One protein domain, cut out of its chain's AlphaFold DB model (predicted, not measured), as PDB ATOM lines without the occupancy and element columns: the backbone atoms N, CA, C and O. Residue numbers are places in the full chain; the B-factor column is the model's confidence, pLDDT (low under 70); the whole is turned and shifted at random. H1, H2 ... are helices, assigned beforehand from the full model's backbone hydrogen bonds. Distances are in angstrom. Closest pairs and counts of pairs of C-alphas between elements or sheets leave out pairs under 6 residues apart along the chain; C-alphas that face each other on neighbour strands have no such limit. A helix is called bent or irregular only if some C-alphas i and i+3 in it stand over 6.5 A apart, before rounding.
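This is residues 608 to 732 and 855 to 865 of the 865 residues of the protein "Hypothetical protein" of Symbiodinium necroappetens (UniProt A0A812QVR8). H3 and H5 run side by side through the middle of a flat body, and H1 crosses H3 with its first part and reaches away to one end, where H2 folds back to the start of H3. At the other end H4 and H7 lie side by side, with the short H6 near H5 and H7. The printed part has 136 residues with seven named helices, H1 to H7 in order, and no named strand; the class is all helix. It is compact, with a radius of gyration of the C-alphas of 16.2 A, and flat, spanning 48 by 40 by 21 A.

H1, residues 614 to 634, begins with C-alpha 614 at (29.232, 28.432, 16.599) and is 29.8 A long. It has a kink of 38 degrees near residue 622 and is only just irregular: C-alphas 619 and 622 are 6.6 A apart. H2 is residues 642 to 657, 21.5 A, and H3 residues 664 to 679, 22.4 A. H4 is residues 683 to 693. H5, residues 703 to 721, is 26.5 A long and ends with C-alpha 721 at (29.325, 24.480, -7.863). H6 is residues 726 to 731. H7, residues 855 to 864, ends with C-alpha 864 at (29.547, 34.521, 0.576).

H3 is the hub, touching four helices. It touches H5 at a shallow tilt of 30 degrees, the same way; their closest C-alphas, Val 673 and His 711, are 5.2 A apart. H1 touches H3 with residues 614 to 622 alone, about perpendicular at 81 degrees, closest at C-alphas 618 and 670, 4.4 A. H2 touches H3 about perpendicular at 80 degrees, closest at C-alphas 650 and 664, 5.7 A. H1 and H2 only just touch, with 3 pairs of C-alphas within 8 A, the closest those of Trp 628 and Tyr 649, 7.2 A. H3 and H4 touch only at the corner, and only just, with 3 pairs within 8 A; C-alphas 677 and 683 are closest, 5.0 A. H4 touches H7 at a shallow tilt of 30 degrees, opposite ways; C-alphas 686 and 864 are closest, 4.7 A. H6 and H7 are close but not clearly touching, with closest C-alphas 730 and 862 6.1 A apart. Every O i to N i+4 pair is within hydrogen-bond range in H2 to H7; in H1 15 of 17 are.

The C-alphas farthest apart, those of Gln 635 and Glu 731, are 48.9 A apart. Residues 733 to 854 are not printed; C-alphas 732 and 855 are 14.6 A apart across the cut. Of the links printed whole, none is long. Mean pLDDT of the printed part is 83.5; residues 608 to 611, 697, 726, 729 to 732 and 855 to 865 are under 70.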
ATOM      1  N   GLY A 608      31.924  37.282  26.669       38.53
ATOM      2  CA  GLY A 608      32.142  37.230  28.122       38.53
ATOM      3  C   GLY A 608      32.822  35.968  28.662       38.53
ATOM      4  O   GLY A 608      32.639  35.634  29.828       38.53
ATOM      5  N   GLY A 609      33.562  35.226  27.833       43.91
ATOM      6  CA  GLY A 609      34.153  33.945  28.235       43.91
ATOM      7  C   GLY A 609      33.137  32.809  28.443       43.91
ATOM      8  O   GLY A 609      33.512  31.728  28.901       43.91
ATOM      9  N   LEU A 610      31.865  33.010  28.090       50.81
ATOM     10  CA  LEU A 610      30.845  31.968  28.043       50.81
ATOM     11  C   LEU A 610      30.934  31.290  26.675       50.81
ATOM     12  O   LEU A 610      30.789  31.970  25.672       50.81
ATOM     13  N   ALA A 611      31.225  29.983  26.673       61.12
ATOM     14  CA  ALA A 611      31.267  29.031  25.549       61.12
ATOM     15  C   ALA A 611      31.370  29.631  24.120       61.12
ATOM     16  O   ALA A 611      30.435  30.290  23.673       61.12
ATOM     17  N   PRO A 612      32.425  29.319  23.342       80.81
ATOM     18  CA  PRO A 612      32.643  29.942  22.040       80.81
ATOM     19  C   PRO A 612      31.444  29.790  21.114       80.81
ATOM     20  O   PRO A 612      30.766  28.755  21.090       80.81
ATOM     21  N   THR A 613      31.207  30.837  20.333       88.12
ATOM     22  CA  THR A 613      30.108  30.881  19.375       88.12
ATOM     23  C   THR A 613      30.253  29.752  18.356       88.12
ATOM     24  O   THR A 613      31.327  29.170  18.144       88.12
ATOM     25  N   TRP A 614      29.159  29.412  17.677       88.94
ATOM     26  CA  TRP A 614      29.232  28.432  16.599       88.94
ATOM     27  C   TRP A 614      30.143  28.927  15.455       88.94
ATOM     28  O   TRP A 614      30.838  28.110  14.859       88.94
ATOM     29  N   LEU A 615      30.245  30.240  15.205       90.81
ATOM     30  CA  LEU A 615      31.179  30.788  14.216       90.81
ATOM     31  C   LEU A 615      32.642  30.618  14.657       90.81
ATOM     32  O   LEU A 615      33.455  30.100  13.896       90.81
ATOM     33  N   GLU A 616      32.975  30.944  15.908       90.69
ATOM     34  CA  GLU A 616      34.315  30.701  16.473       90.69
ATOM     35  C   GLU A 616      34.686  29.215  16.469       90.69
ATOM     36  O   GLU A 616      35.849  28.848  16.296       90.69
ATOM     37  N   SER A 617      33.692  28.342  16.632       93.88
ATOM     38  CA  SER A 617      33.869  26.896  16.522       93.88
ATOM     39  C   SER A 617      34.210  26.470  15.086       93.88
ATOM     40  O   SER A 617      35.070  25.606  14.916       93.88
ATOM     41  N   ILE A 618      33.591  27.075  14.057       93.94
ATOM     42  CA  ILE A 618      33.939  26.858  12.636       93.94
ATOM     43  C   ILE A 618      35.370  27.330  12.383       93.94
ATOM     44  O   ILE A 618      36.206  26.530  11.962       93.94
ATOM     45  N   LEU A 619      35.673  28.591  12.701       93.56
ATOM     46  CA  LEU A 619      36.976  29.198  12.421       93.56
ATOM     47  C   LEU A 619      38.109  28.483  13.168       93.56
ATOM     48  O   LEU A 619      39.138  28.148  12.585       93.56
ATOM     49  N   GLY A 620      37.882  28.151  14.438       93.19
ATOM     50  CA  GLY A 620      38.855  27.460  15.275       93.19
ATOM     51  C   GLY A 620      39.045  25.975  14.958       93.19
ATOM     52  O   GLY A 620      39.943  25.353  15.524       93.19
ATOM     53  N   SER A 621      38.219  25.369  14.097       96.31
ATOM     54  CA  SER A 621      38.326  23.939  13.769       96.31
ATOM     55  C   SER A 621      39.591  23.606  12.965       96.31
ATOM     56  O   SER A 621      40.169  22.532  13.156       96.31
ATOM     57  N   LYS A 622      40.070  24.543  12.133       94.38
ATOM     58  CA  LYS A 622      41.291  24.384  11.328       94.38
ATOM     59  C   LYS A 622      42.540  24.309  12.207       94.38
ATOM     60  O   LYS A 622      43.352  23.398  12.039       94.38
ATOM     61  N   ASP A 623      42.634  25.179  13.210       93.56
ATOM     62  CA  ASP A 623      43.743  25.183  14.172       93.56
ATOM     63  C   ASP A 623      43.824  23.863  14.947       93.56
ATOM     64  O   ASP A 623      44.906  23.309  15.156       93.56
ATOM     65  N   VAL A 624      42.665  23.321  15.343       95.62
ATOM     66  CA  VAL A 624      42.576  22.022  16.024       95.62
ATOM     67  C   VAL A 624      42.995  20.879  15.102       95.62
ATOM     68  O   VAL A 624      43.663  19.947  15.552       95.62
ATOM     69  N   GLU A 625      42.661  20.933  13.812       96.94
ATOM     70  CA  GLU A 625      43.116  19.940  12.836       96.94
ATOM     71  C   GLU A 625      44.641  19.969  12.647       96.94
ATOM     72  O   GLU A 625      45.287  18.919  12.632       96.94
ATOM     73  N   GLU A 626      45.248  21.150  12.563       95.50
ATOM     74  CA  GLU A 626      46.704  21.286  12.465       95.50
ATOM     75  C   GLU A 626      47.426  20.853  13.744       95.50
ATOM     76  O   GLU A 626      48.455  20.167  13.689       95.50
ATOM     77  N   ALA A 627      46.880  21.212  14.905       95.19
ATOM     78  CA  ALA A 627      47.404  20.787  16.194       95.19
ATOM     79  C   ALA A 627      47.314  19.259  16.353       95.19
ATOM     80  O   ALA A 627      48.274  18.632  16.815       95.19
ATOM     81  N   TRP A 628      46.222  18.644  15.886       97.12
ATOM     82  CA  TRP A 628      46.080  17.193  15.834       97.12
ATOM     83  C   TRP A 628      47.107  16.548  14.903       97.12
ATOM     84  O   TRP A 628      47.756  15.589  15.311       97.12
ATOM     85  N   LYS A 629      47.336  17.083  13.694       96.25
ATOM     86  CA  LYS A 629      48.361  16.563  12.764       96.25
ATOM     87  C   LYS A 629      49.745  16.520  13.421       96.25
ATOM     88  O   LYS A 629      50.426  15.497  13.356       96.25
ATOM     89  N   ARG A 630      50.124  17.586  14.136       97.06
ATOM     90  CA  ARG A 630      51.380  17.651  14.904       97.06
ATOM     91  C   ARG A 630      51.407  16.667  16.075       97.06
ATOM     92  O   ARG A 630      52.450  16.085  16.369       97.06
ATOM     93  N   HIS A 631      50.293  16.491  16.782       95.88
ATOM     94  CA  HIS A 631      50.189  15.518  17.871       95.88
ATOM     95  C   HIS A 631      50.303  14.077  17.355       95.88
ATOM     96  O   HIS A 631      51.137  13.320  17.847       95.88
ATOM     97  N   ALA A 632      49.540  13.728  16.320       95.88
ATOM     98  CA  ALA A 632      49.544  12.411  15.702       95.88
ATOM     99  C   ALA A 632      50.938  12.036  15.179       95.88
ATOM    100  O   ALA A 632      51.412  10.933  15.443       95.88
ATOM    101  N   GLN A 633      51.641  12.977  14.537       95.81
ATOM    102  CA  GLN A 633      53.020  12.775  14.088       95.81
ATOM    103  C   GLN A 633      53.976  12.479  15.255       95.81
ATOM    104  O   GLN A 633      54.780  11.556  15.161       95.81
ATOM    105  N   ARG A 634      53.874  13.221  16.368       96.62
ATOM    106  CA  ARG A 634      54.716  13.006  17.561       96.62
ATOM    107  C   ARG A 634      54.442  11.675  18.257       96.62
ATOM    108  O   ARG A 634      55.369  11.067  18.774       96.62
ATOM    109  N   GLN A 635      53.188  11.233  18.268       96.38
ATOM    110  CA  GLN A 635      52.771   9.985  18.912       96.38
ATOM    111  C   GLN A 635      52.882   8.758  17.992       96.38
ATOM    112  O   GLN A 635      52.500   7.660  18.384       96.38
ATOM    113  N   GLY A 636      53.359   8.924  16.751       95.44
ATOM    114  CA  GLY A 636      53.383   7.839  15.767       95.44
ATOM    115  C   GLY A 636      51.986   7.313  15.409       95.44
ATOM    116  O   GLY A 636      51.850   6.183  14.941       95.44
ATOM    117  N   ILE A 637      50.936   8.113  15.627       96.00
ATOM    118  CA  ILE A 637      49.558   7.764  15.284       96.00
ATOM    119  C   ILE A 637      49.413   7.927  13.771       96.00
ATOM    120  O   ILE A 637      49.394   9.037  13.240       96.00
ATOM    121  N   THR A 638      49.310   6.804  13.066       94.38
ATOM    122  CA  THR A 638      49.151   6.777  11.608       94.38
ATOM    123  C   THR A 638      47.708   6.478  11.215       94.38
ATOM    124  O   THR A 638      46.945   5.874  11.968       94.38
ATOM    125  N   THR A 639      47.330   6.851   9.993       93.81
ATOM    126  CA  THR A 639      46.012   6.546   9.412       93.81
ATOM    127  C   THR A 639      45.865   5.084   8.961       93.81
ATOM    128  O   THR A 639      44.849   4.728   8.371       93.81
ATOM    129  N   SER A 640      46.851   4.219   9.248       92.19
ATOM    130  CA  SER A 640      46.845   2.797   8.868       92.19
ATOM    131  C   SER A 640      45.697   2.001   9.501       92.19
ATOM    132  O   SER A 640      45.226   1.031   8.913       92.19
ATOM    133  N   SER A 641      45.198   2.443  10.662       90.44
ATOM    134  CA  SER A 641      43.963   1.956  11.279       90.44
ATOM    135  C   SER A 641      42.983   3.112  11.458       90.44
ATOM    136  O   SER A 641      43.094   3.900  12.398       90.44
ATOM    137  N   ALA A 642      42.000   3.211  10.559       86.69
ATOM    138  CA  ALA A 642      41.014   4.293  10.568       86.69
ATOM    139  C   ALA A 642      40.224   4.368  11.888       86.69
ATOM    140  O   ALA A 642      40.001   5.456  12.414       86.69
ATOM    141  N   ALA A 643      39.851   3.215  12.458       89.50
ATOM    142  CA  ALA A 643      39.113   3.155  13.719       89.50
ATOM    143  C   ALA A 643      39.959   3.642  14.906       89.50
ATOM    144  O   ALA A 643      39.469   4.402  15.740       89.50
ATOM    145  N   HIS A 644      41.235   3.243  14.960       92.94
ATOM    146  CA  HIS A 644      42.147   3.692  16.010       92.94
ATOM    147  C   HIS A 644      42.435   5.190  15.882       92.94
ATOM    148  O   HIS A 644      42.325   5.920  16.860       92.94
ATOM    149  N   TYR A 645      42.715   5.666  14.665       94.81
ATOM    150  CA  TYR A 645      42.959   7.081  14.392       94.81
ATOM    151  C   TYR A 645      41.772   7.954  14.808       94.81
ATOM    152  O   TYR A 645      41.952   8.938  15.518       94.81
ATOM    153  N   GLN A 646      40.553   7.571  14.416       94.94
ATOM    154  CA  GLN A 646      39.345   8.331  14.728       94.94
ATOM    155  C   GLN A 646      39.052   8.361  16.230       94.94
ATOM    156  O   GLN A 646      38.665   9.403  16.757       94.94
ATOM    157  N   LYS A 647      39.246   7.233  16.924       95.44
ATOM    158  CA  LYS A 647      39.069   7.160  18.375       95.44
ATOM    159  C   LYS A 647      40.076   8.058  19.094       95.44
ATOM    160  O   LYS A 647      39.657   8.910  19.869       95.44
ATOM    161  N   SER A 648      41.366   7.930  18.772       96.50
ATOM    162  CA  SER A 648      42.413   8.773  19.356       96.50
ATOM    163  C   SER A 648      42.186  10.254  19.054       96.50
ATOM    164  O   SER A 648      42.393  11.090  19.925       96.50
ATOM    165  N   TYR A 649      41.701  10.585  17.855       97.44
ATOM    166  CA  TYR A 649      41.373  11.963  17.501       97.44
ATOM    167  C   TYR A 649      40.202  12.495  18.336       97.44
ATOM    168  O   TYR A 649      40.268  13.598  18.879       97.44
ATOM    169  N   SER A 650      39.145  11.696  18.487       97.06
ATOM    170  CA  SER A 650      37.971  12.072  19.274       97.06
ATOM    171  C   SER A 650      38.290  12.285  20.748       97.06
ATOM    172  O   SER A 650      37.830  13.265  21.340       97.06
ATOM    173  N   GLU A 651      39.068  11.382  21.337       96.62
ATOM    174  CA  GLU A 651      39.519  11.484  22.724       96.62
ATOM    175  C   GLU A 651      40.393  12.728  22.904       96.62
ATOM    176  O   GLU A 651      40.107  13.555  23.769       96.62
ATOM    177  N   TRP A 652      41.359  12.941  22.007       97.75
ATOM    178  CA  TRP A 652      42.272  14.077  22.076       97.75
ATOM    179  C   TRP A 652      41.568  15.433  21.951       97.75
ATOM    180  O   TRP A 652      41.858  16.342  22.728       97.75
ATOM    181  N   VAL A 653      40.620  15.587  21.019       96.38
ATOM    182  CA  VAL A 653      39.847  16.836  20.874       96.38
ATOM    183  C   VAL A 653      39.004  17.106  22.116       96.38
ATOM    184  O   VAL A 653      38.966  18.239  22.591       96.38
ATOM    185  N   THR A 654      38.351  16.076  22.657       93.69
ATOM    186  CA  THR A 654      37.511  16.219  23.854       93.69
ATOM    187  C   THR A 654      38.357  16.588  25.072       93.69
ATOM    188  O   THR A 654      37.951  17.416  25.876       93.69
ATOM    189  N   GLU A 655      39.559  16.029  25.194       96.12
ATOM    190  CA  GLU A 655      40.476  16.327  26.294       96.12
ATOM    191  C   GLU A 655      41.081  17.736  26.189       96.12
ATOM    192  O   GLU A 655      41.077  18.485  27.163       96.12
ATOM    193  N   ASN A 656      41.558  18.126  25.004       96.25
ATOM    194  CA  ASN A 656      42.376  19.333  24.833       96.25
ATOM    195  C   ASN A 656      41.564  20.575  24.429       96.25
ATOM    196  O   ASN A 656      42.039  21.696  24.591       96.25
ATOM    197  N   PHE A 657      40.345  20.397  23.910       94.69
ATOM    198  CA  PHE A 657      39.506  21.484  23.392       94.69
ATOM    199  C   PHE A 657      38.053  21.408  23.883       94.69
ATOM    200  O   PHE A 657      37.175  21.990  23.249       94.69
ATOM    201  N   SER A 658      37.778  20.752  25.019       91.06
ATOM    202  CA  SER A 658      36.429  20.671  25.625       91.06
ATOM    203  C   SER A 658      35.780  22.032  25.873       91.06
ATOM    204  O   SER A 658      34.560  22.158  25.769       91.06
ATOM    205  N   GLN A 659      36.583  23.060  26.166       86.44
ATOM    206  CA  GLN A 659      36.096  24.432  26.331       86.44
ATOM    207  C   GLN A 659      35.470  24.986  25.045       86.44
ATOM    208  O   GLN A 659      34.530  25.772  25.126       86.44
ATOM    209  N   ARG A 660      35.963  24.560  23.869       89.12
ATOM    210  CA  ARG A 660      35.462  24.996  22.558       89.12
ATOM    211  C   ARG A 660      34.469  24.028  21.936       89.12
ATOM    212  O   ARG A 660      33.456  24.440  21.384       89.12
ATOM    213  N   PHE A 661      34.726  22.738  22.074       92.38
ATOM    214  CA  PHE A 661      33.912  21.679  21.509       92.38
ATOM    215  C   PHE A 661      33.411  20.780  22.634       92.38
ATOM    216  O   PHE A 661      34.085  19.834  23.035       92.38
ATOM    217  N   LYS A 662      32.191  21.052  23.122       88.62
ATOM    218  CA  LYS A 662      31.543  20.236  24.169       88.62
ATOM    219  C   LYS A 662      31.454  18.755  23.792       88.62
ATOM    220  O   LYS A 662      31.467  17.891  24.661       88.62
ATOM    221  N   THR A 663      31.330  18.468  22.496       93.44
ATOM    222  CA  THR A 663      31.346  17.111  21.950       93.44
ATOM    223  C   THR A 663      32.189  17.067  20.682       93.44
ATOM    224  O   THR A 663      32.240  18.032  19.912       93.44
ATOM    225  N   PHE A 664      32.793  15.908  20.404       95.38
ATOM    226  CA  PHE A 664      33.503  15.682  19.146       95.38
ATOM    227  C   PHE A 664      32.598  15.843  17.911       95.38
ATOM    228  O   PHE A 664      33.068  16.226  16.845       95.38
ATOM    229  N   GLN A 665      31.287  15.613  18.048       95.31
ATOM    230  CA  GLN A 665      30.324  15.833  16.968       95.31
ATOM    231  C   GLN A 665      30.260  17.306  16.537       95.31
ATOM    232  O   GLN A 665      30.208  17.580  15.339       95.31
ATOM    233  N   ILE A 666      30.285  18.250  17.487       93.88
ATOM    234  CA  ILE A 666      30.297  19.687  17.171       93.88
ATOM    235  C   ILE A 666      31.593  20.043  16.442       93.88
ATOM    236  O   ILE A 666      31.544  20.735  15.430       93.88
ATOM    237  N   PHE A 667      32.732  19.514  16.903       96.81
ATOM    238  CA  PHE A 667      34.011  19.682  16.213       96.81
ATOM    239  C   PHE A 667      33.976  19.132  14.780       96.81
ATOM    240  O   PHE A 667      34.369  19.828  13.847       96.81
ATOM    241  N   ASP A 668      33.483  17.906  14.579       96.00
ATOM    242  CA  ASP A 668      33.456  17.282  13.254       96.00
ATOM    243  C   ASP A 668      32.543  18.039  12.279       96.00
ATOM    244  O   ASP A 668      32.898  18.196  11.111       96.00
ATOM    245  N   LEU A 669      31.403  18.561  12.748       95.38
ATOM    246  CA  LEU A 669      30.525  19.415  11.942       95.38
ATOM    247  C   LEU A 669      31.185  20.756  11.609       95.38
ATOM    248  O   LEU A 669      31.221  21.128  10.438       95.38
ATOM    249  N   ALA A 670      31.749  21.440  12.606       95.50
ATOM    250  CA  ALA A 670      32.437  22.718  12.430       95.50
ATOM    251  C   ALA A 670      33.587  22.606  11.419       95.50
ATOM    252  O   ALA A 670      33.669  23.389  10.475       95.50
ATOM    253  N   LYS A 671      34.400  21.552  11.556       96.50
ATOM    254  CA  LYS A 671      35.476  21.192  10.628       96.50
ATOM    255  C   LYS A 671      34.950  21.001   9.206       96.50
ATOM    256  O   LYS A 671      35.514  21.550   8.269       96.50
ATOM    257  N   ARG A 672      33.863  20.244   9.014       95.25
ATOM    258  CA  ARG A 672      33.276  20.025   7.675       95.25
ATOM    259  C   ARG A 672      32.776  21.323   7.047       95.25
ATOM    260  O   ARG A 672      33.014  21.528   5.865       95.25
ATOM    261  N   VAL A 673      32.107  22.178   7.822       93.06
ATOM    262  CA  VAL A 673      31.652  23.493   7.344       93.06
ATOM    263  C   VAL A 673      32.847  24.350   6.934       93.06
ATOM    264  O   VAL A 673      32.840  24.905   5.842       93.06
ATOM    265  N   MET A 674      33.905  24.384   7.745       95.69
ATOM    266  CA  MET A 674      35.129  25.121   7.429       95.69
ATOM    267  C   MET A 674      35.797  24.633   6.135       95.69
ATOM    268  O   MET A 674      36.240  25.453   5.332       95.69
ATOM    269  N   HIS A 675      35.837  23.315   5.900       94.38
ATOM    270  CA  HIS A 675      36.332  22.755   4.635       94.38
ATOM    271  C   HIS A 675      35.469  23.188   3.450       94.38
ATOM    272  O   HIS A 675      36.020  23.642   2.458       94.38
ATOM    273  N   TYR A 676      34.135  23.164   3.568       92.69
ATOM    274  CA  TYR A 676      33.256  23.649   2.495       92.69
ATOM    275  C   TYR A 676      33.478  25.126   2.173       92.69
ATOM    276  O   TYR A 676      33.577  25.483   1.005       92.69
ATOM    277  N   LEU A 677      33.595  25.973   3.194       89.31
ATOM    278  CA  LEU A 677      33.861  27.399   3.004       89.31
ATOM    279  C   LEU A 677      35.249  27.650   2.396       89.31
ATOM    280  O   LEU A 677      35.420  28.589   1.625       89.31
ATOM    281  N   SER A 678      36.238  26.820   2.742       93.56
ATOM    282  CA  SER A 678      37.595  26.908   2.186       93.56
ATOM    283  C   SER A 678      37.634  26.461   0.724       93.56
ATOM    284  O   SER A 678      38.267  27.122  -0.091       93.56
ATOM    285  N   ASP A 679      36.930  25.380   0.383       91.81
ATOM    286  CA  ASP A 679      36.836  24.866  -0.989       91.81
ATOM    287  C   ASP A 679      36.105  25.845  -1.926       91.81
ATOM    288  O   ASP A 679      36.376  25.873  -3.125       91.81
ATOM    289  N   LEU A 680      35.191  26.654  -1.379       87.56
ATOM    290  CA  LEU A 680      34.465  27.711  -2.090       87.56
ATOM    291  C   LEU A 680      35.183  29.074  -2.070       87.56
ATOM    292  O   LEU A 680      34.664  30.032  -2.629       87.56
ATOM    293  N   ASP A 681      36.346  29.176  -1.417       90.69
ATOM    294  CA  ASP A 681      37.092  30.430  -1.212       90.69
ATOM    295  C   ASP A 681      36.242  31.572  -0.606       90.69
ATOM    296  O   ASP A 681      36.406  32.753  -0.913       90.69
ATOM    297  N   CYS A 682      35.304  31.223   0.282       88.12
ATOM    298  CA  CYS A 682      34.318  32.163   0.822       88.12
ATOM    299  C   CYS A 682      34.378  32.366   2.338       88.12
ATOM    300  O   CYS A 682      33.545  33.082   2.889       88.12
ATOM    301  N   VAL A 683      35.374  31.796   3.031       87.94
ATOM    302  CA  VAL A 683      35.524  31.903   4.498       87.94
ATOM    303  C   VAL A 683      35.426  33.354   4.981       87.94
ATOM    304  O   VAL A 683      34.672  33.641   5.913       87.94
ATOM    305  N   ASN A 684      36.162  34.272   4.344       85.44
ATOM    306  CA  ASN A 684      36.219  35.674   4.765       85.44
ATOM    307  C   ASN A 684      34.872  36.376   4.556       85.44
ATOM    308  O   ASN A 684      34.352  36.969   5.494       85.44
ATOM    309  N   LYS A 685      34.272  36.226   3.367       82.19
ATOM    310  CA  LYS A 685      32.966  36.819   3.042       82.19
ATOM    311  C   LYS A 685      31.846  36.269   3.922       82.19
ATOM    312  O   LYS A 685      30.979  37.013   4.355       82.19
ATOM    313  N   PHE A 686      31.878  34.970   4.218       82.69
ATOM    314  CA  PHE A 686      30.920  34.326   5.113       82.69
ATOM    315  C   PHE A 686      31.041  34.860   6.537       82.69
ATOM    316  O   PHE A 686      30.037  35.163   7.175       82.69
ATOM    317  N   THR A 687      32.271  35.009   7.026       81.75
ATOM    318  CA  THR A 687      32.539  35.560   8.359       81.75
ATOM    319  C   THR A 687      32.080  37.014   8.457       81.75
ATOM    320  O   THR A 687      31.424  37.376   9.430       81.75
ATOM    321  N   GLU A 688      32.378  37.822   7.438       79.62
ATOM    322  CA  GLU A 688      31.964  39.226   7.340       79.62
ATOM    323  C   GLU A 688      30.437  39.358   7.303       79.62
ATOM    324  O   GLU A 688      29.858  40.016   8.166       79.62
ATOM    325  N   ALA A 689      29.769  38.635   6.399       77.56
ATOM    326  CA  ALA A 689      28.314  38.655   6.271       77.56
ATOM    327  C   ALA A 689      27.613  38.203   7.561       77.56
ATOM    328  O   ALA A 689      26.628  38.802   7.987       77.56
ATOM    329  N   LEU A 690      28.119  37.168   8.231       79.56
ATOM    330  CA  LEU A 690      27.560  36.760   9.515       79.56
ATOM    331  C   LEU A 690      27.806  37.791  10.617       79.56
ATOM    332  O   LEU A 690      26.906  38.016  11.418       79.56
ATOM    333  N   GLY A 691      28.979  38.424  10.666       74.19
ATOM    334  CA  GLY A 691      29.235  39.518  11.606       74.19
ATOM    335  C   GLY A 691      28.266  40.686  11.405       74.19
ATOM    336  O   GLY A 691      27.766  41.256  12.375       74.19
ATOM    337  N   ASP A 692      27.932  40.979  10.148       73.62
ATOM    338  CA  ASP A 692      27.041  42.072   9.765       73.62
ATOM    339  C   ASP A 692      25.546  41.772   9.895       73.62
ATOM    340  O   ASP A 692      24.747  42.716   9.929       73.62
ATOM    341  N   HIS A 693      25.145  40.502   9.973       74.69
ATOM    342  CA  HIS A 693      23.730  40.118   9.902       74.69
ATOM    343  C   HIS A 693      23.262  39.183  11.022       74.69
ATOM    344  O   HIS A 693      22.070  39.135  11.307       74.69
ATOM    345  N   CYS A 694      24.162  38.482  11.710       75.12
ATOM    346  CA  CYS A 694      23.802  37.460  12.688       75.12
ATOM    347  C   CYS A 694      24.120  37.897  14.124       75.12
ATOM    348  O   CYS A 694      25.244  38.271  14.442       75.12
ATOM    349  N   ASP A 695      23.141  37.790  15.024       79.75
ATOM    350  CA  ASP A 695      23.377  37.821  16.474       79.75
ATOM    351  C   ASP A 695      23.728  36.402  16.935       79.75
ATOM    352  O   ASP A 695      22.854  35.537  17.017       79.75
ATOM    353  N   PHE A 696      25.007  36.127  17.201       78.38
ATOM    354  CA  PHE A 696      25.469  34.775  17.542       78.38
ATOM    355  C   PHE A 696      24.965  34.279  18.902       78.38
ATOM    356  O   PHE A 696      25.083  33.083  19.182       78.38
ATOM    357  N   GLN A 697      24.399  35.163  19.726       69.56
ATOM    358  CA  GLN A 697      23.814  34.833  21.025       69.56
ATOM    359  C   GLN A 697      22.295  34.658  20.977       69.56
ATOM    360  O   GLN A 697      21.672  34.386  22.007       69.56
ATOM    361  N   HIS A 698      21.678  34.779  19.800       76.62
ATOM    362  CA  HIS A 698      20.240  34.619  19.665       76.62
ATOM    363  C   HIS A 698      19.792  33.224  20.137       76.62
ATOM    364  O   HIS A 698      20.289  32.199  19.672       76.62
ATOM    365  N   GLU A 699      18.793  33.167  21.023       70.62
ATOM    366  CA  GLU A 699      18.335  31.944  21.713       70.62
ATOM    367  C   GLU A 699      17.925  30.790  20.774       70.62
ATOM    368  O   GLU A 699      17.960  29.616  21.144       70.62
ATOM    369  N   GLN A 700      17.545  31.120  19.536       72.38
ATOM    370  CA  GLN A 700      17.149  30.147  18.513       72.38
ATOM    371  C   GLN A 700      18.338  29.553  17.734       72.38
ATOM    372  O   GLN A 700      18.167  28.541  17.054       72.38
ATOM    373  N   LEU A 701      19.542  30.126  17.855       74.56
ATOM    374  CA  LEU A 701      20.774  29.655  17.215       74.56
ATOM    375  C   LEU A 701      21.551  28.696  18.124       74.56
ATOM    376  O   LEU A 701      22.712  28.912  18.469       74.56
ATOM    377  N   GLN A 702      20.916  27.585  18.491       80.69
ATOM    378  CA  GLN A 702      21.600  26.524  19.230       80.69
ATOM    379  C   GLN A 702      22.763  25.948  18.401       80.69
ATOM    380  O   GLN A 702      22.578  25.559  17.247       80.69
ATOM    381  N   THR A 703      23.952  25.826  19.001       85.00
ATOM    382  CA  THR A 703      25.201  25.445  18.311       85.00
ATOM    383  C   THR A 703      25.066  24.186  17.448       85.00
ATOM    384  O   THR A 703      25.472  24.192  16.290       85.00
ATOM    385  N   LEU A 704      24.500  23.097  17.985       87.62
ATOM    386  CA  LEU A 704      24.432  21.817  17.272       87.62
ATOM    387  C   LEU A 704      23.445  21.848  16.082       87.62
ATOM    388  O   LEU A 704      23.882  21.515  14.979       87.62
ATOM    389  N   PRO A 705      22.172  22.275  16.235       85.00
ATOM    390  CA  PRO A 705      21.261  22.445  15.099       85.00
ATOM    391  C   PRO A 705      21.789  23.395  14.017       85.00
ATOM    392  O   PRO A 705      21.715  23.071  12.831       85.00
ATOM    393  N   THR A 706      22.374  24.534  14.405       85.69
ATOM    394  CA  THR A 706      22.947  25.496  13.450       85.69
ATOM    395  C   THR A 706      24.076  24.857  12.640       85.69
ATOM    396  O   THR A 706      24.058  24.905  11.412       85.69
ATOM    397  N   MET A 707      25.004  24.156  13.297       89.31
ATOM    398  CA  MET A 707      26.099  23.440  12.630       89.31
ATOM    399  C   MET A 707      25.617  22.329  11.691       89.31
ATOM    400  O   MET A 707      26.189  22.137  10.619       89.31
ATOM    401  N   GLN A 708      24.567  21.594  12.066       87.00
ATOM    402  CA  GLN A 708      23.969  20.569  11.204       87.00
ATOM    403  C   GLN A 708      23.376  21.185   9.933       87.00
ATOM    404  O   GLN A 708      23.617  20.672   8.839       87.00
ATOM    405  N   ASN A 709      22.662  22.305  10.061       81.50
ATOM    406  CA  ASN A 709      22.084  23.013   8.920       81.50
ATOM    407  C   ASN A 709      23.171  23.576   7.995       81.50
ATOM    408  O   ASN A 709      23.110  23.366   6.785       81.50
ATOM    409  N   LEU A 710      24.203  24.211   8.560       85.56
ATOM    410  CA  LEU A 710      25.350  24.720   7.803       85.56
ATOM    411  C   LEU A 710      26.101  23.602   7.074       85.56
ATOM    412  O   LEU A 710      26.478  23.763   5.916       85.56
ATOM    413  N   HIS A 711      26.284  22.444   7.716       89.44
ATOM    414  CA  HIS A 711      26.916  21.284   7.090       89.44
ATOM    415  C   HIS A 711      26.132  20.806   5.862       89.44
ATOM    416  O   HIS A 711      26.713  20.552   4.805       89.44
ATOM    417  N   VAL A 712      24.810  20.689   5.991       84.25
ATOM    418  CA  VAL A 712      23.943  20.269   4.888       84.25
ATOM    419  C   VAL A 712      23.974  21.284   3.747       84.25
ATOM    420  O   VAL A 712      24.096  20.882   2.588       84.25
ATOM    421  N   LEU A 713      23.915  22.581   4.061       80.56
ATOM    422  CA  LEU A 713      23.924  23.630   3.048       80.56
ATOM    423  C   LEU A 713      25.274  23.720   2.326       80.56
ATOM    424  O   LEU A 713      25.299  23.701   1.099       80.56
ATOM    425  N   GLY A 714      26.392  23.730   3.055       84.62
ATOM    426  CA  GLY A 714      27.727  23.777   2.451       84.62
ATOM    427  C   GLY A 714      27.981  22.585   1.525       84.62
ATOM    428  O   GLY A 714      28.494  22.751   0.420       84.62
ATOM    429  N   LYS A 715      27.517  21.387   1.907       88.38
ATOM    430  CA  LYS A 715      27.582  20.202   1.041       88.38
ATOM    431  C   LYS A 715      26.757  20.371  -0.238       88.38
ATOM    432  O   LYS A 715      27.196  19.933  -1.304       88.38
ATOM    433  N   LEU A 716      25.562  20.953  -0.139       81.88
ATOM    434  CA  LEU A 716      24.694  21.198  -1.290       81.88
ATOM    435  C   LEU A 716      25.337  22.200  -2.256       81.88
ATOM    436  O   LEU A 716      25.445  21.889  -3.439       81.88
ATOM    437  N   ILE A 717      25.823  23.335  -1.747       81.19
ATOM    438  CA  ILE A 717      26.476  24.383  -2.546       81.19
ATOM    439  C   ILE A 717      27.719  23.829  -3.244       81.19
ATOM    440  O   ILE A 717      27.828  23.955  -4.459       81.19
ATOM    441  N   LEU A 718      28.596  23.122  -2.525       85.69
ATOM    442  CA  LEU A 718      29.793  22.512  -3.115       85.69
ATOM    443  C   LEU A 718      29.455  21.478  -4.204       85.69
ATOM    444  O   LEU A 718      30.161  21.334  -5.198       85.69
ATOM    445  N   THR A 719      28.355  20.739  -4.034       85.94
ATOM    446  CA  THR A 719      27.907  19.780  -5.056       85.94
ATOM    447  C   THR A 719      27.374  20.497  -6.297       85.94
ATOM    448  O   THR A 719      27.577  20.026  -7.416       85.94
ATOM    449  N   LEU A 720      26.677  21.618  -6.108       80.50
ATOM    450  CA  LEU A 720      26.129  22.421  -7.193       80.50
ATOM    451  C   LEU A 720      27.216  23.194  -7.942       80.50
ATOM    452  O   LEU A 720      27.162  23.239  -9.167       80.50
ATOM    453  N   SER A 721      28.224  23.725  -7.248       83.44
ATOM    454  CA  SER A 721      29.325  24.480  -7.863       83.44
ATOM    455  C   SER A 721      30.196  23.620  -8.784       83.44
ATOM    456  O   SER A 721      30.817  24.121  -9.716       83.44
ATOM    457  N   ALA A 722      30.187  22.297  -8.595       84.38
ATOM    458  CA  ALA A 722      30.814  21.357  -9.521       84.38
ATOM    459  C   ALA A 722      30.063  21.217 -10.864       84.38
ATOM    460  O   ALA A 722      30.613  20.664 -11.819       84.38
ATOM    461  N   ALA A 723      28.801  21.651 -10.936       81.69
ATOM    462  CA  ALA A 723      27.934  21.514 -12.107       81.69
ATOM    463  C   ALA A 723      27.480  22.857 -12.706       81.69
ATOM    464  O   ALA A 723      27.130  22.896 -13.884       81.69
ATOM    465  N   TYR A 724      27.499  23.932 -11.920       80.88
ATOM    466  CA  TYR A 724      27.005  25.259 -12.277       80.88
ATOM    467  C   TYR A 724      28.009  26.319 -11.819       80.88
ATOM    468  O   TYR A 724      28.676  26.128 -10.802       80.88
ATOM    469  N   SER A 725      28.130  27.431 -12.551       80.12
ATOM    470  CA  SER A 725      28.936  28.558 -12.069       80.12
ATOM    471  C   SER A 725      28.324  29.121 -10.786       80.12
ATOM    472  O   SER A 725      27.104  29.116 -10.619       80.12
ATOM    473  N   LEU A 726      29.169  29.618  -9.879       68.75
ATOM    474  CA  LEU A 726      28.707  30.255  -8.641       68.75
ATOM    475  C   LEU A 726      27.812  31.465  -8.933       68.75
ATOM    476  O   LEU A 726      26.807  31.649  -8.263       68.75
ATOM    477  N   GLU A 727      28.094  32.199 -10.013       70.25
ATOM    478  CA  GLU A 727      27.246  33.285 -10.526       70.25
ATOM    479  C   GLU A 727      25.816  32.807 -10.819       70.25
ATOM    480  O   GLU A 727      24.856  33.430 -10.379       70.25
ATOM    481  N   LEU A 728      25.657  31.654 -11.484       71.06
ATOM    482  CA  LEU A 728      24.339  31.087 -11.773       71.06
ATOM    483  C   LEU A 728      23.630  30.617 -10.497       71.06
ATOM    484  O   LEU A 728      22.413  30.716 -10.396       71.06
ATOM    485  N   LEU A 729      24.380  30.102  -9.519       66.62
ATOM    486  CA  LEU A 729      23.830  29.686  -8.226       66.62
ATOM    487  C   LEU A 729      23.394  30.880  -7.371       66.62
ATOM    488  O   LEU A 729      22.392  30.768  -6.669       66.62
ATOM    489  N   ALA A 730      24.100  32.008  -7.468       59.53
ATOM    490  CA  ALA A 730      23.726  33.271  -6.842       59.53
ATOM    491  C   ALA A 730      22.485  33.903  -7.499       59.53
ATOM    492  O   ALA A 730      21.734  34.620  -6.839       59.53
ATOM    493  N   GLU A 731      22.246  33.616  -8.783       51.16
ATOM    494  CA  GLU A 731      21.057  34.052  -9.522       51.16
ATOM    495  C   GLU A 731      19.816  33.181  -9.282       51.16
ATOM    496  O   GLU A 731      18.715  33.627  -9.609       51.16
ATOM    497  N   VAL A 732      19.943  31.977  -8.698       51.53
ATOM    498  CA  VAL A 732      18.772  31.180  -8.292       51.53
ATOM    499  C   VAL A 732      18.040  31.968  -7.201       51.53
ATOM    500  O   VAL A 732      18.572  32.101  -6.096       51.53
ATOM    501  N   ASP A 855      16.412  33.790   7.154       51.66
ATOM    502  CA  ASP A 855      16.598  34.382   5.833       51.66
ATOM    503  C   ASP A 855      17.936  35.130   5.771       51.66
ATOM    504  O   ASP A 855      18.623  35.072   4.752       51.66
ATOM    505  N   ASP A 856      18.369  35.716   6.890       55.50
ATOM    506  CA  ASP A 856      19.684  36.352   7.029       55.50
ATOM    507  C   ASP A 856      20.830  35.332   6.937       55.50
ATOM    508  O   ASP A 856      21.821  35.569   6.247       55.50
ATOM    509  N   LEU A 857      20.692  34.159   7.572       52.34
ATOM    510  CA  LEU A 857      21.718  33.107   7.538       52.34
ATOM    511  C   LEU A 857      21.859  32.490   6.138       52.34
ATOM    512  O   LEU A 857      22.968  32.198   5.687       52.34
ATOM    513  N   LEU A 858      20.733  32.297   5.445       54.25
ATOM    514  CA  LEU A 858      20.709  31.798   4.072       54.25
ATOM    515  C   LEU A 858      21.261  32.840   3.089       54.25
ATOM    516  O   LEU A 858      22.077  32.495   2.237       54.25
ATOM    517  N   SER A 859      20.882  34.110   3.258       55.88
ATOM    518  CA  SER A 859      21.398  35.227   2.458       55.88
ATOM    519  C   SER A 859      22.902  35.405   2.644       55.88
ATOM    520  O   SER A 859      23.610  35.578   1.659       55.88
ATOM    521  N   ALA A 860      23.419  35.285   3.871       53.34
ATOM    522  CA  ALA A 860      24.853  35.367   4.145       53.34
ATOM    523  C   ALA A 860      25.646  34.232   3.473       53.34
ATOM    524  O   ALA A 860      26.732  34.464   2.953       53.34
ATOM    525  N   LEU A 861      25.101  33.010   3.441       54.50
ATOM    526  CA  LEU A 861      25.739  31.863   2.780       54.50
ATOM    527  C   LEU A 861      25.763  32.002   1.260       54.50
ATOM    528  O   LEU A 861      26.781  31.688   0.652       54.50
ATOM    529  N   ILE A 862      24.667  32.477   0.666       54.75
ATOM    530  CA  ILE A 862      24.566  32.719  -0.780       54.75
ATOM    531  C   ILE A 862      25.408  33.928  -1.196       54.75
ATOM    532  O   ILE A 862      25.992  33.908  -2.265       54.75
ATOM    533  N   HIS A 863      25.481  34.977  -0.374       56.72
ATOM    534  CA  HIS A 863      26.314  36.144  -0.664       56.72
ATOM    535  C   HIS A 863      27.813  35.842  -0.534       56.72
ATOM    536  O   HIS A 863      28.639  36.453  -1.213       56.72
ATOM    537  N   ALA A 864      28.169  34.927   0.370       47.41
ATOM    538  CA  ALA A 864      29.547  34.521   0.576       47.41
ATOM    539  C   ALA A 864      30.060  33.576  -0.514       47.41
ATOM    540  O   ALA A 864      31.168  33.806  -1.007       47.41
ATOM    541  N   ALA A 865      29.297  32.520  -0.821       42.38
ATOM    542  CA  ALA A 865      29.582  31.574  -1.904       42.38
ATOM    543  C   ALA A 865      29.559  32.270  -3.270       42.38
ATOM    544  O   ALA A 865      30.396  31.890  -4.118       42.38
TER     545      ALA A 865